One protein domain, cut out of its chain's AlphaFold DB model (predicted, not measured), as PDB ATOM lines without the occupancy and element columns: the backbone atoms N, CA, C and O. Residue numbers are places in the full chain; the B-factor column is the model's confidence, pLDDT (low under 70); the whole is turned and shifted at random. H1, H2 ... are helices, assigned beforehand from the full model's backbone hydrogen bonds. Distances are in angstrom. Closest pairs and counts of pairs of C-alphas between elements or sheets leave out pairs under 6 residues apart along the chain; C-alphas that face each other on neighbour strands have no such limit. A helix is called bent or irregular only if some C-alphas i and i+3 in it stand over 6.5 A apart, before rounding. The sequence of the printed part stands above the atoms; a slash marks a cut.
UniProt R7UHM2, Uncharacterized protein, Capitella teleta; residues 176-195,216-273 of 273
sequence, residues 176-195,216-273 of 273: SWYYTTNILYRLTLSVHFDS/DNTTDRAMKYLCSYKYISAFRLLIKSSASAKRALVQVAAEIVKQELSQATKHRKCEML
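Overview. This is residues 176 to 195 and 216 to 273 of the 273 residues of an uncharacterized protein of Capitella teleta (UniProt R7UHM2). One long helix, H4, makes the longest axis; a helical hairpin of the short helices H2 and H3 packs by H3 on residues 245 to 249 of H4, while H1 runs slantwise beside H4 without clear contact. Residues 258 to 273, of which 258 to 271 belong to H4, stick out from this body as a free arm. The printed part has 78 residues with four named helices, in the order H1, H2, H3, H4, and no named strand; the class is all helix. The whole is loose, with a radius of gyration of the C-alphas of 14.6 A, and elongated, spanning 49 by 28 by 19 A.

Arrangement. H1, residues 176 to 195, touches no helix. It is close to but not clearly touching H4, residues 243 to 271: the closest C-alphas, those of Thr 188 and Val 250, are 7.8 A apart. The two run opposite ways at a shallow tilt of 30 degrees. H2, residues 216 to 227, touches H3, residues 231 to 238, and the two form a helical hairpin; their closest C-alphas, those of Ala 222 and Ala 234, are 4.5 A apart, and they run opposite ways at a shallow tilt of 12 degrees. H3 and H4 form a second helical hairpin, opposite ways at a shallow tilt of 17 degrees. H4 touches H3 with residues 245 to 249 alone, and the closest C-alphas, those of Leu 238 and Lys 246, are 6.4 A apart. H2 and H4 are near each other, with 6 pairs of C-alphas within 10 A but no pair within 8 A. H1 is apart from H2 and from H3. In H1, H2, H3 and H4 every O i to N i+4 pair is within hydrogen-bond range.

Along the chain. H1 begins at C-alpha 176, at (297.401, 467.048, 462.895), and measures 28.7 A from first to last C-alpha. H2 begins at C-alpha 216, at (308.607, 437.636, 453.073), and is 17.0 A long. H3, with 8 residues, is 10.5 A long. H4, with 29 residues, is 42.7 A long and ends at C-alpha 271, at (305.821, 483.150, 452.948). No helix is bent.

Size, cuts and confidence. The C-alphas of Asp 216 and Leu 273, the two farthest apart, are 49.4 A from each other. Without residues 258 to 273, the body of 62 residues spans 32 by 28 by 18 A. Residues 196 to 215 are cut out and not printed, and C-alphas 195 and 216 stand 25.0 A apart across the cut. The links H2 to H3 and H3 to H4 are tight. Leu 273 is the chain's last residue. The mean pLDDT of the printed part is 77.4; it is under 70 in residues 176 to 195 and in residue 216.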
ATOM      1  N   SER A 176     296.830 468.256 463.510       49.06
ATOM      2  CA  SER A 176     297.401 467.048 462.895       49.06
ATOM      3  C   SER A 176     298.878 466.845 463.269       49.06
ATOM      4  O   SER A 176     299.297 465.716 463.533       49.06
ATOM      5  N   TRP A 177     299.636 467.937 463.435       52.47
ATOM      6  CA  TRP A 177     301.030 467.905 463.900       52.47
ATOM      7  C   TRP A 177     301.171 467.334 465.312       52.47
ATOM      8  O   TRP A 177     302.098 466.572 465.587       52.47
ATOM      9  N   TYR A 178     300.223 467.635 466.201       52.69
ATOM     10  CA  TYR A 178     300.186 467.054 467.546       52.69
ATOM     11  C   TYR A 178     299.946 465.540 467.527       52.69
ATOM     12  O   TYR A 178     300.454 464.824 468.386       52.69
ATOM     13  N   TYR A 179     299.198 465.021 466.548       50.97
ATOM     14  CA  TYR A 179     298.965 463.582 466.437       50.97
ATOM     15  C   TYR A 179     300.191 462.838 465.918       50.97
ATOM     16  O   TYR A 179     300.536 461.796 466.474       50.97
ATOM     17  N   THR A 180     300.870 463.357 464.895       56.84
ATOM     18  CA  THR A 180     302.076 462.715 464.354       56.84
ATOM     19  C   THR A 180     303.213 462.737 465.369       56.84
ATOM     20  O   THR A 180     303.795 461.689 465.639       56.84
ATOM     21  N   THR A 181     303.461 463.872 466.026       61.06
ATOM     22  CA  THR A 181     304.490 463.987 467.076       61.06
ATOM     23  C   THR A 181     304.199 463.120 468.299       61.06
ATOM     24  O   THR A 181     305.107 462.464 468.797       61.06
ATOM     25  N   ASN A 182     302.948 463.025 468.761       57.94
ATOM     26  CA  ASN A 182     302.594 462.176 469.905       57.94
ATOM     27  C   ASN A 182     302.668 460.674 469.558       57.94
ATOM     28  O   ASN A 182     303.110 459.867 470.375       57.94
ATOM     29  N   ILE A 183     302.300 460.286 468.330       66.12
ATOM     30  CA  ILE A 183     302.481 458.908 467.843       66.12
ATOM     31  C   ILE A 183     303.970 458.564 467.758       66.12
ATOM     32  O   ILE A 183     304.367 457.505 468.238       66.12
ATOM     33  N   LEU A 184     304.791 459.460 467.208       64.06
ATOM     34  CA  LEU A 184     306.240 459.275 467.133       64.06
ATOM     35  C   LEU A 184     306.852 459.184 468.527       64.06
ATOM     36  O   LEU A 184     307.524 458.204 468.803       64.06
ATOM     37  N   TYR A 185     306.526 460.105 469.433       64.44
ATOM     38  CA  TYR A 185     307.004 460.092 470.818       64.44
ATOM     39  C   TYR A 185     306.663 458.782 471.540       64.44
ATOM     40  O   TYR A 185     307.514 458.189 472.200       64.44
ATOM     41  N   ARG A 186     305.437 458.270 471.367       56.75
ATOM     42  CA  ARG A 186     305.041 456.973 471.933       56.75
ATOM     43  C   ARG A 186     305.779 455.797 471.299       56.75
ATOM     44  O   ARG A 186     306.125 454.865 472.017       56.75
ATOM     45  N   LEU A 187     306.038 455.832 469.994       60.16
ATOM     46  CA  LEU A 187     306.832 454.805 469.319       60.16
ATOM     47  C   LEU A 187     308.296 454.840 469.778       60.16
ATOM     48  O   LEU A 187     308.860 453.784 470.055       60.16
ATOM     49  N   THR A 188     308.890 456.025 469.930       61.25
ATOM     50  CA  THR A 188     310.259 456.194 470.434       61.25
ATOM     51  C   THR A 188     310.379 455.701 471.873       61.25
ATOM     52  O   THR A 188     311.308 454.959 472.178       61.25
ATOM     53  N   LEU A 189     309.412 456.032 472.739       56.53
ATOM     54  CA  LEU A 189     309.374 455.534 474.115       56.53
ATOM     55  C   LEU A 189     309.227 454.011 474.175       56.53
ATOM     56  O   LEU A 189     309.972 453.382 474.916       56.53
ATOM     57  N   SER A 190     308.335 453.403 473.382       55.31
ATOM     58  CA  SER A 190     308.190 451.939 473.348       55.31
ATOM     59  C   SER A 190     309.471 451.233 472.893       55.31
ATOM     60  O   SER A 190     309.819 450.192 473.439       55.31
ATOM     61  N   VAL A 191     310.199 451.801 471.926       55.81
ATOM     62  CA  VAL A 191     311.471 451.234 471.446       55.81
ATOM     63  C   VAL A 191     312.587 451.412 472.479       55.81
ATOM     64  O   VAL A 191     313.378 450.491 472.680       55.81
ATOM     65  N   HIS A 192     312.640 452.550 473.180       55.09
ATOM     66  CA  HIS A 192     313.603 452.766 474.264       55.09
ATOM     67  C   HIS A 192     313.344 451.857 475.471       55.09
ATOM     68  O   HIS A 192     314.300 451.375 476.079       55.09
ATOM     69  N   PHE A 193     312.073 451.593 475.791       45.06
ATOM     70  CA  PHE A 193     311.677 450.700 476.880       45.06
ATOM     71  C   PHE A 193     312.055 449.241 476.581       45.06
ATOM     72  O   PHE A 193     312.632 448.570 477.430       45.06
ATOM     73  N   ASP A 194     311.832 448.773 475.347       49.59
ATOM     74  CA  ASP A 194     312.271 447.435 474.921       49.59
ATOM     75  C   ASP A 194     313.806 447.332 474.851       49.59
ATOM     76  O   ASP A 194     314.368 446.294 475.188       49.59
ATOM     77  N   SER A 195     314.508 448.405 474.465       50.81
ATOM     78  CA  SER A 195     315.982 448.414 474.389       50.81
ATOM     79  C   SER A 195     316.644 448.393 475.772       50.81
ATOM     80  O   SER A 195     317.686 447.770 475.943       50.81
ATOM     81  N   ASP A 216     308.543 436.687 454.186       62.25
ATOM     82  CA  ASP A 216     308.607 437.636 453.073       62.25
ATOM     83  C   ASP A 216     307.280 438.368 452.824       62.25
ATOM     84  O   ASP A 216     307.263 439.539 452.449       62.25
ATOM     85  N   ASN A 217     306.133 437.752 453.130       81.12
ATOM     86  CA  ASN A 217     304.839 438.389 452.854       81.12
ATOM     87  C   ASN A 217     304.512 439.520 453.851       81.12
ATOM     88  O   ASN A 217     303.838 440.496 453.518       81.12
ATOM     89  N   THR A 218     304.979 439.429 455.099       83.62
ATOM     90  CA  THR A 218     304.652 440.429 456.132       83.62
ATOM     91  C   THR A 218     305.318 441.780 455.895       83.62
ATOM     92  O   THR A 218     304.670 442.816 456.072       83.62
ATOM     93  N   THR A 219     306.577 441.778 455.462       82.19
ATOM     94  CA  THR A 219     307.341 442.982 455.112       82.19
ATOM     95  C   THR A 219     306.783 443.652 453.866       82.19
ATOM     96  O   THR A 219     306.484 444.845 453.918       82.19
ATOM     97  N   ASP A 220     306.510 442.899 452.800       85.19
ATOM     98  CA  ASP A 220     305.942 443.444 451.559       85.19
ATOM     99  C   ASP A 220     304.572 444.086 451.783       85.19
ATOM    100  O   ASP A 220     304.266 445.180 451.294       85.19
ATOM    101  N   ARG A 221     303.732 443.442 452.599       89.25
ATOM    102  CA  ARG A 221     302.413 443.976 452.945       89.25
ATOM    103  C   ARG A 221     302.523 445.247 453.780       89.25
ATOM    104  O   ARG A 221     301.740 446.175 453.575       89.25
ATOM    105  N   ALA A 222     303.487 445.306 454.697       85.19
ATOM    106  CA  ALA A 222     303.755 446.504 455.478       85.19
ATOM    107  C   ALA A 222     304.292 447.648 454.606       85.19
ATOM    108  O   ALA A 222     303.794 448.766 454.728       85.19
ATOM    109  N   MET A 223     305.201 447.368 453.669       82.06
ATOM    110  CA  MET A 223     305.689 448.348 452.694       82.06
ATOM    111  C   MET A 223     304.554 448.889 451.826       82.06
ATOM    112  O   MET A 223     304.418 450.100 451.676       82.06
ATOM    113  N   LYS A 224     303.640 448.031 451.360       88.81
ATOM    114  CA  LYS A 224     302.433 448.470 450.643       88.81
ATOM    115  C   LYS A 224     301.548 449.399 451.486       88.81
ATOM    116  O   LYS A 224     300.943 450.335 450.954       88.81
ATOM    117  N   TYR A 225     301.458 449.174 452.799       88.25
ATOM    118  CA  TYR A 225     300.752 450.086 453.704       88.25
ATOM    119  C   TYR A 225     301.495 451.409 453.909       88.25
ATOM    120  O   TYR A 225     300.840 452.449 453.934       88.25
ATOM    121  N   LEU A 226     302.826 451.395 454.003       82.12
ATOM    122  CA  LEU A 226     303.637 452.613 454.096       82.12
ATOM    123  C   LEU A 226     303.511 453.465 452.827       82.12
ATOM    124  O   LEU A 226     303.173 454.640 452.931       82.12
ATOM    125  N   CYS A 227     303.639 452.864 451.641       80.88
ATOM    126  CA  CYS A 227     303.470 453.561 450.360       80.88
ATOM    127  C   CYS A 227     302.048 454.105 450.141       80.88
ATOM    128  O   CYS A 227     301.847 455.003 449.332       80.88
ATOM    129  N   SER A 228     301.048 453.568 450.849       87.06
ATOM    130  CA  SER A 228     299.663 454.058 450.809       87.06
ATOM    131  C   SER A 228     299.297 454.956 451.994       87.06
ATOM    132  O   SER A 228     298.109 455.161 452.248       87.06
ATOM    133  N   TYR A 229     300.289 455.478 452.728       85.19
ATOM    134  CA  TYR A 229     300.110 456.380 453.876       85.19
ATOM    135  C   TYR A 229     299.280 455.774 455.028       85.19
ATOM    136  O   TYR A 229     298.748 456.469 455.894       85.19
ATOM    137  N   LYS A 230     299.171 454.441 455.088       86.06
ATOM    138  CA  LYS A 230     298.432 453.692 456.120       86.06
ATOM    139  C   LYS A 230     299.361 453.259 457.250       86.06
ATOM    140  O   LYS A 230     299.447 452.076 457.587       86.06
ATOM    141  N   TYR A 231     300.022 454.232 457.870       82.88
ATOM    142  CA  TYR A 231     301.076 454.009 458.861       82.88
ATOM    143  C   TYR A 231     300.644 453.092 460.009       82.88
ATOM    144  O   TYR A 231     301.320 452.111 460.295       82.88
ATOM    145  N   ILE A 232     299.481 453.333 460.623       83.50
ATOM    146  CA  ILE A 232     299.003 452.536 461.772       83.50
ATOM    147  C   ILE A 232     298.867 451.047 461.412       83.50
ATOM    148  O   ILE A 232     299.192 450.179 462.223       83.50
ATOM    149  N   SER A 233     298.403 450.738 460.199       88.88
ATOM    150  CA  SER A 233     298.266 449.357 459.728       88.88
ATOM    151  C   SER A 233     299.628 448.709 459.476       88.88
ATOM    152  O   SER A 233     299.824 447.564 459.881       88.88
ATOM    153  N   ALA A 234     300.573 449.447 458.883       86.00
ATOM    154  CA  ALA A 234     301.953 448.994 458.705       86.00
ATOM    155  C   ALA A 234     302.630 448.710 460.057       86.00
ATOM    156  O   ALA A 234     303.181 447.631 460.261       86.00
ATOM    157  N   PHE A 235     302.498 449.630 461.017       82.44
ATOM    158  CA  PHE A 235     303.047 449.489 462.367       82.44
ATOM    159  C   PHE A 235     302.482 448.277 463.107       82.44
ATOM    160  O   PHE A 235     303.231 447.548 463.747       82.44
ATOM    161  N   ARG A 236     301.175 448.011 463.005       86.25
ATOM    162  CA  ARG A 236     300.561 446.828 463.637       86.25
ATOM    163  C   ARG A 236     301.077 445.511 463.066       86.25
ATOM    164  O   ARG A 236     301.177 444.541 463.810       86.25
ATOM    165  N   LEU A 237     301.374 445.477 461.767       88.00
ATOM    166  CA  LEU A 237     301.968 444.313 461.110       88.00
ATOM    167  C   LEU A 237     303.410 444.094 461.559       88.00
ATOM    168  O   LEU A 237     303.784 442.973 461.885       88.00
ATOM    169  N   LEU A 238     304.186 445.171 461.641       83.62
ATOM    170  CA  LEU A 238     305.611 445.110 461.953       83.62
ATOM    171  C   LEU A 238     305.924 445.073 463.458       83.62
ATOM    172  O   LEU A 238     307.021 444.712 463.858       83.62
ATOM    173  N   ILE A 239     304.965 445.375 464.335       82.88
ATOM    174  CA  ILE A 239     305.141 445.179 465.784       82.88
ATOM    175  C   ILE A 239     305.369 443.704 466.135       82.88
ATOM    176  O   ILE A 239     306.034 443.403 467.125       82.88
ATOM    177  N   LYS A 240     304.811 442.800 465.322       83.62
ATOM    178  CA  LYS A 240     304.936 441.353 465.493       83.62
ATOM    179  C   LYS A 240     306.148 440.761 464.772       83.62
ATOM    180  O   LYS A 240     306.388 439.571 464.924       83.62
ATOM    181  N   SER A 241     306.873 441.548 463.975       84.75
ATOM    182  CA  SER A 241     308.058 441.073 463.266       84.75
ATOM    183  C   SER A 241     309.328 441.231 464.109       84.75
ATOM    184  O   SER A 241     309.305 441.754 465.230       84.75
ATOM    185  N   SER A 242     310.439 440.714 463.580       86.75
ATOM    186  CA  SER A 242     311.742 440.689 464.243       86.75
ATOM    187  C   SER A 242     312.207 442.080 464.699       86.75
ATOM    188  O   SER A 242     311.823 443.115 464.145       86.75
ATOM    189  N   ALA A 243     313.093 442.120 465.698       83.06
ATOM    190  CA  ALA A 243     313.666 443.367 466.213       83.06
ATOM    191  C   ALA A 243     314.325 444.225 465.114       83.06
ATOM    192  O   ALA A 243     314.276 445.456 465.166       83.06
ATOM    193  N   SER A 244     314.896 443.589 464.089       76.31
ATOM    194  CA  SER A 244     315.478 444.256 462.920       76.31
ATOM    195  C   SER A 244     314.428 445.022 462.110       76.31
ATOM    196  O   SER A 244     314.659 446.166 461.726       76.31
ATOM    197  N   ALA A 245     313.238 444.443 461.921       78.19
ATOM    198  CA  ALA A 245     312.141 445.096 461.212       78.19
ATOM    199  C   ALA A 245     311.584 446.299 461.989       78.19
ATOM    200  O   ALA A 245     311.274 447.327 461.387       78.19
ATOM    201  N   LYS A 246     311.530 446.218 463.326       80.81
ATOM    202  CA  LYS A 246     311.174 447.365 464.178       80.81
ATOM    203  C   LYS A 246     312.175 448.517 464.022       80.81
ATOM    204  O   LYS A 246     311.753 449.660 463.865       80.81
ATOM    205  N   ARG A 247     313.485 448.228 464.008       80.81
ATOM    206  CA  ARG A 247     314.541 449.240 463.797       80.81
ATOM    207  C   ARG A 247     314.442 449.909 462.426       80.81
ATOM    208  O   ARG A 247     314.468 451.137 462.358       80.81
ATOM    209  N   ALA A 248     314.260 449.125 461.362       77.62
ATOM    210  CA  ALA A 248     314.066 449.653 460.012       77.62
ATOM    211  C   ALA A 248     312.847 450.592 459.941       77.62
ATOM    212  O   ALA A 248     312.899 451.653 459.326       77.62
ATOM    213  N   LEU A 249     311.767 450.255 460.648       80.44
ATOM    214  CA  LEU A 249     310.569 451.089 460.725       80.44
ATOM    215  C   LEU A 249     310.813 452.441 461.396       80.44
ATOM    216  O   LEU A 249     310.317 453.460 460.923       80.44
ATOM    217  N   VAL A 250     311.555 452.448 462.505       81.44
ATOM    218  CA  VAL A 250     311.915 453.683 463.214       81.44
ATOM    219  C   VAL A 250     312.761 454.576 462.313       81.44
ATOM    220  O   VAL A 250     312.514 455.778 462.257       81.44
ATOM    221  N   GLN A 251     313.702 453.997 461.563       83.38
ATOM    222  CA  GLN A 251     314.505 454.741 460.591       83.38
ATOM    223  C   GLN A 251     313.638 455.348 459.483       83.38
ATOM    224  O   GLN A 251     313.734 456.546 459.231       83.38
ATOM    225  N   VAL A 252     312.737 454.569 458.876       82.19
ATOM    226  CA  VAL A 252     311.820 455.075 457.838       82.19
ATOM    227  C   VAL A 252     310.915 456.179 458.387       82.19
ATOM    228  O   VAL A 252     310.739 457.212 457.747       82.19
ATOM    229  N   ALA A 253     310.366 456.000 459.590       81.25
ATOM    230  CA  ALA A 253     309.546 457.020 460.234       81.25
ATOM    231  C   ALA A 253     310.343 458.308 460.502       81.25
ATOM    232  O   ALA A 253     309.823 459.400 460.277       81.25
ATOM    233  N   ALA A 254     311.602 458.195 460.933       82.56
ATOM    234  CA  ALA A 254     312.478 459.342 461.144       82.56
ATOM    235  C   ALA A 254     312.784 460.088 459.836       82.56
ATOM    236  O   ALA A 254     312.756 461.317 459.822       82.56
ATOM    237  N   GLU A 255     313.023 459.375 458.732       85.12
ATOM    238  CA  GLU A 255     313.256 459.991 457.420       85.12
ATOM    239  C   GLU A 255     312.015 460.716 456.884       85.12
ATOM    240  O   GLU A 255     312.128 461.853 456.426       85.12
ATOM    241  N   ILE A 256     310.819 460.136 457.041       83.88
ATOM    242  CA  ILE A 256     309.560 460.815 456.689       83.88
ATOM    243  C   ILE A 256     309.431 462.129 457.467       83.88
ATOM    244  O   ILE A 256     309.149 463.174 456.888       83.88
ATOM    245  N   VAL A 257     309.698 462.110 458.774       83.88
ATOM    246  CA  VAL A 257     309.616 463.313 459.618       83.88
ATOM    247  C   VAL A 257     310.623 464.372 459.185       83.88
ATOM    248  O   VAL A 257     310.265 465.545 459.101       83.88
ATOM    249  N   LYS A 258     311.867 463.985 458.881       88.75
ATOM    250  CA  LYS A 258     312.877 464.916 458.359       88.75
ATOM    251  C   LYS A 258     312.429 465.548 457.042       88.75
ATOM    252  O   LYS A 258     312.610 466.752 456.856       88.75
ATOM    253  N   GLN A 259     311.848 464.758 456.140       89.12
ATOM    254  CA  GLN A 259     311.382 465.234 454.841       89.12
ATOM    255  C   GLN A 259     310.229 466.236 454.986       89.12
ATOM    256  O   GLN A 259     310.294 467.320 454.406       89.12
ATOM    257  N   GLU A 260     309.232 465.922 455.813       87.38
ATOM    258  CA  GLU A 260     308.110 466.816 456.128       87.38
ATOM    259  C   GLU A 260     308.590 468.119 456.783       87.38
ATOM    260  O   GLU A 260     308.171 469.215 456.409       87.38
ATOM    261  N   LEU A 261     309.538 468.028 457.720       89.44
ATOM    262  CA  LEU A 261     310.101 469.198 458.390       89.44
ATOM    263  C   LEU A 261     310.883 470.083 457.406       89.44
ATOM    264  O   LEU A 261     310.742 471.306 457.419       89.44
ATOM    265  N   SER A 262     311.648 469.475 456.497       93.00
ATOM    266  CA  SER A 262     312.335 470.184 455.412       93.00
ATOM    267  C   SER A 262     311.345 470.913 454.497       93.00
ATOM    268  O   SER A 262     311.526 472.100 454.219       93.00
ATOM    269  N   GLN A 263     310.250 470.266 454.092       92.06
ATOM    270  CA  GLN A 263     309.209 470.904 453.281       92.06
ATOM    271  C   GLN A 263     308.526 472.063 454.017       92.06
ATOM    272  O   GLN A 263     308.379 473.146 453.449       92.06
ATOM    273  N   ALA A 264     308.201 471.889 455.300       89.12
ATOM    274  CA  ALA A 264     307.607 472.940 456.122       89.12
ATOM    275  C   ALA A 264     308.533 474.162 456.267       89.12
ATOM    276  O   ALA A 264     308.078 475.304 456.186       89.12
ATOM    277  N   THR A 265     309.844 473.948 456.436       93.88
ATOM    278  CA  THR A 265     310.811 475.059 456.505       93.88
ATOM    279  C   THR A 265     310.951 475.805 455.180       93.88
ATOM    280  O   THR A 265     311.103 477.027 455.192       93.88
ATOM    281  N   LYS A 266     310.861 475.108 454.039       94.31
ATOM    282  CA  LYS A 266     310.852 475.742 452.712       94.31
ATOM    283  C   LYS A 266     309.604 476.599 452.517       94.31
ATOM    284  O   LYS A 266     309.740 477.751 452.122       94.31
ATOM    285  N   HIS A 267     308.429 476.083 452.879       91.00
ATOM    286  CA  HIS A 267     307.178 476.840 452.803       91.00
ATOM    287  C   HIS A 267     307.227 478.134 453.623       91.00
ATOM    288  O   HIS A 267     306.923 479.197 453.093       91.00
ATOM    289  N   ARG A 268     307.717 478.077 454.869       90.69
ATOM    290  CA  ARG A 268     307.862 479.280 455.709       90.69
ATOM    291  C   ARG A 268     308.804 480.327 455.122       90.69
ATOM    292  O   ARG A 268     308.576 481.512 455.310       90.69
ATOM    293  N   LYS A 269     309.871 479.913 454.430       91.69
ATOM    294  CA  LYS A 269     310.775 480.862 453.761       91.69
ATOM    295  C   LYS A 269     310.107 481.550 452.572       91.69
ATOM    296  O   LYS A 269     310.380 482.720 452.352       91.69
ATOM    297  N   CYS A 270     309.247 480.846 451.836       90.12
ATOM    298  CA  CYS A 270     308.487 481.432 450.732       90.12
ATOM    299  C   CYS A 270     307.405 482.412 451.203       90.12
ATOM    300  O   CYS A 270     307.108 483.340 450.474       90.12
ATOM    301  N   GLU A 271     306.833 482.229 452.396       88.06
ATOM    302  CA  GLU A 271     305.821 483.150 452.948       88.06
ATOM    303  C   GLU A 271     306.406 484.467 453.489       88.06
ATOM    304  O   GLU A 271     305.658 485.417 453.702       88.06
ATOM    305  N   MET A 272     307.719 484.534 453.742       81.50
ATOM    306  CA  MET A 272     308.380 485.743 454.257       81.50
ATOM    307  C   MET A 272     309.045 486.608 453.174       81.50
ATOM    308  O   MET A 272     309.659 487.618 453.519       81.50
ATOM    309  N   LEU A 273     308.971 486.205 451.903       75.50
ATOM    310  CA  LEU A 273     309.478 486.952 450.744       75.50
ATOM    311  C   LEU A 273     308.310 487.555 449.964       75.50
ATOM    312  O   LEU A 273     308.468 488.706 449.503       75.50
TER     313      LEU A 273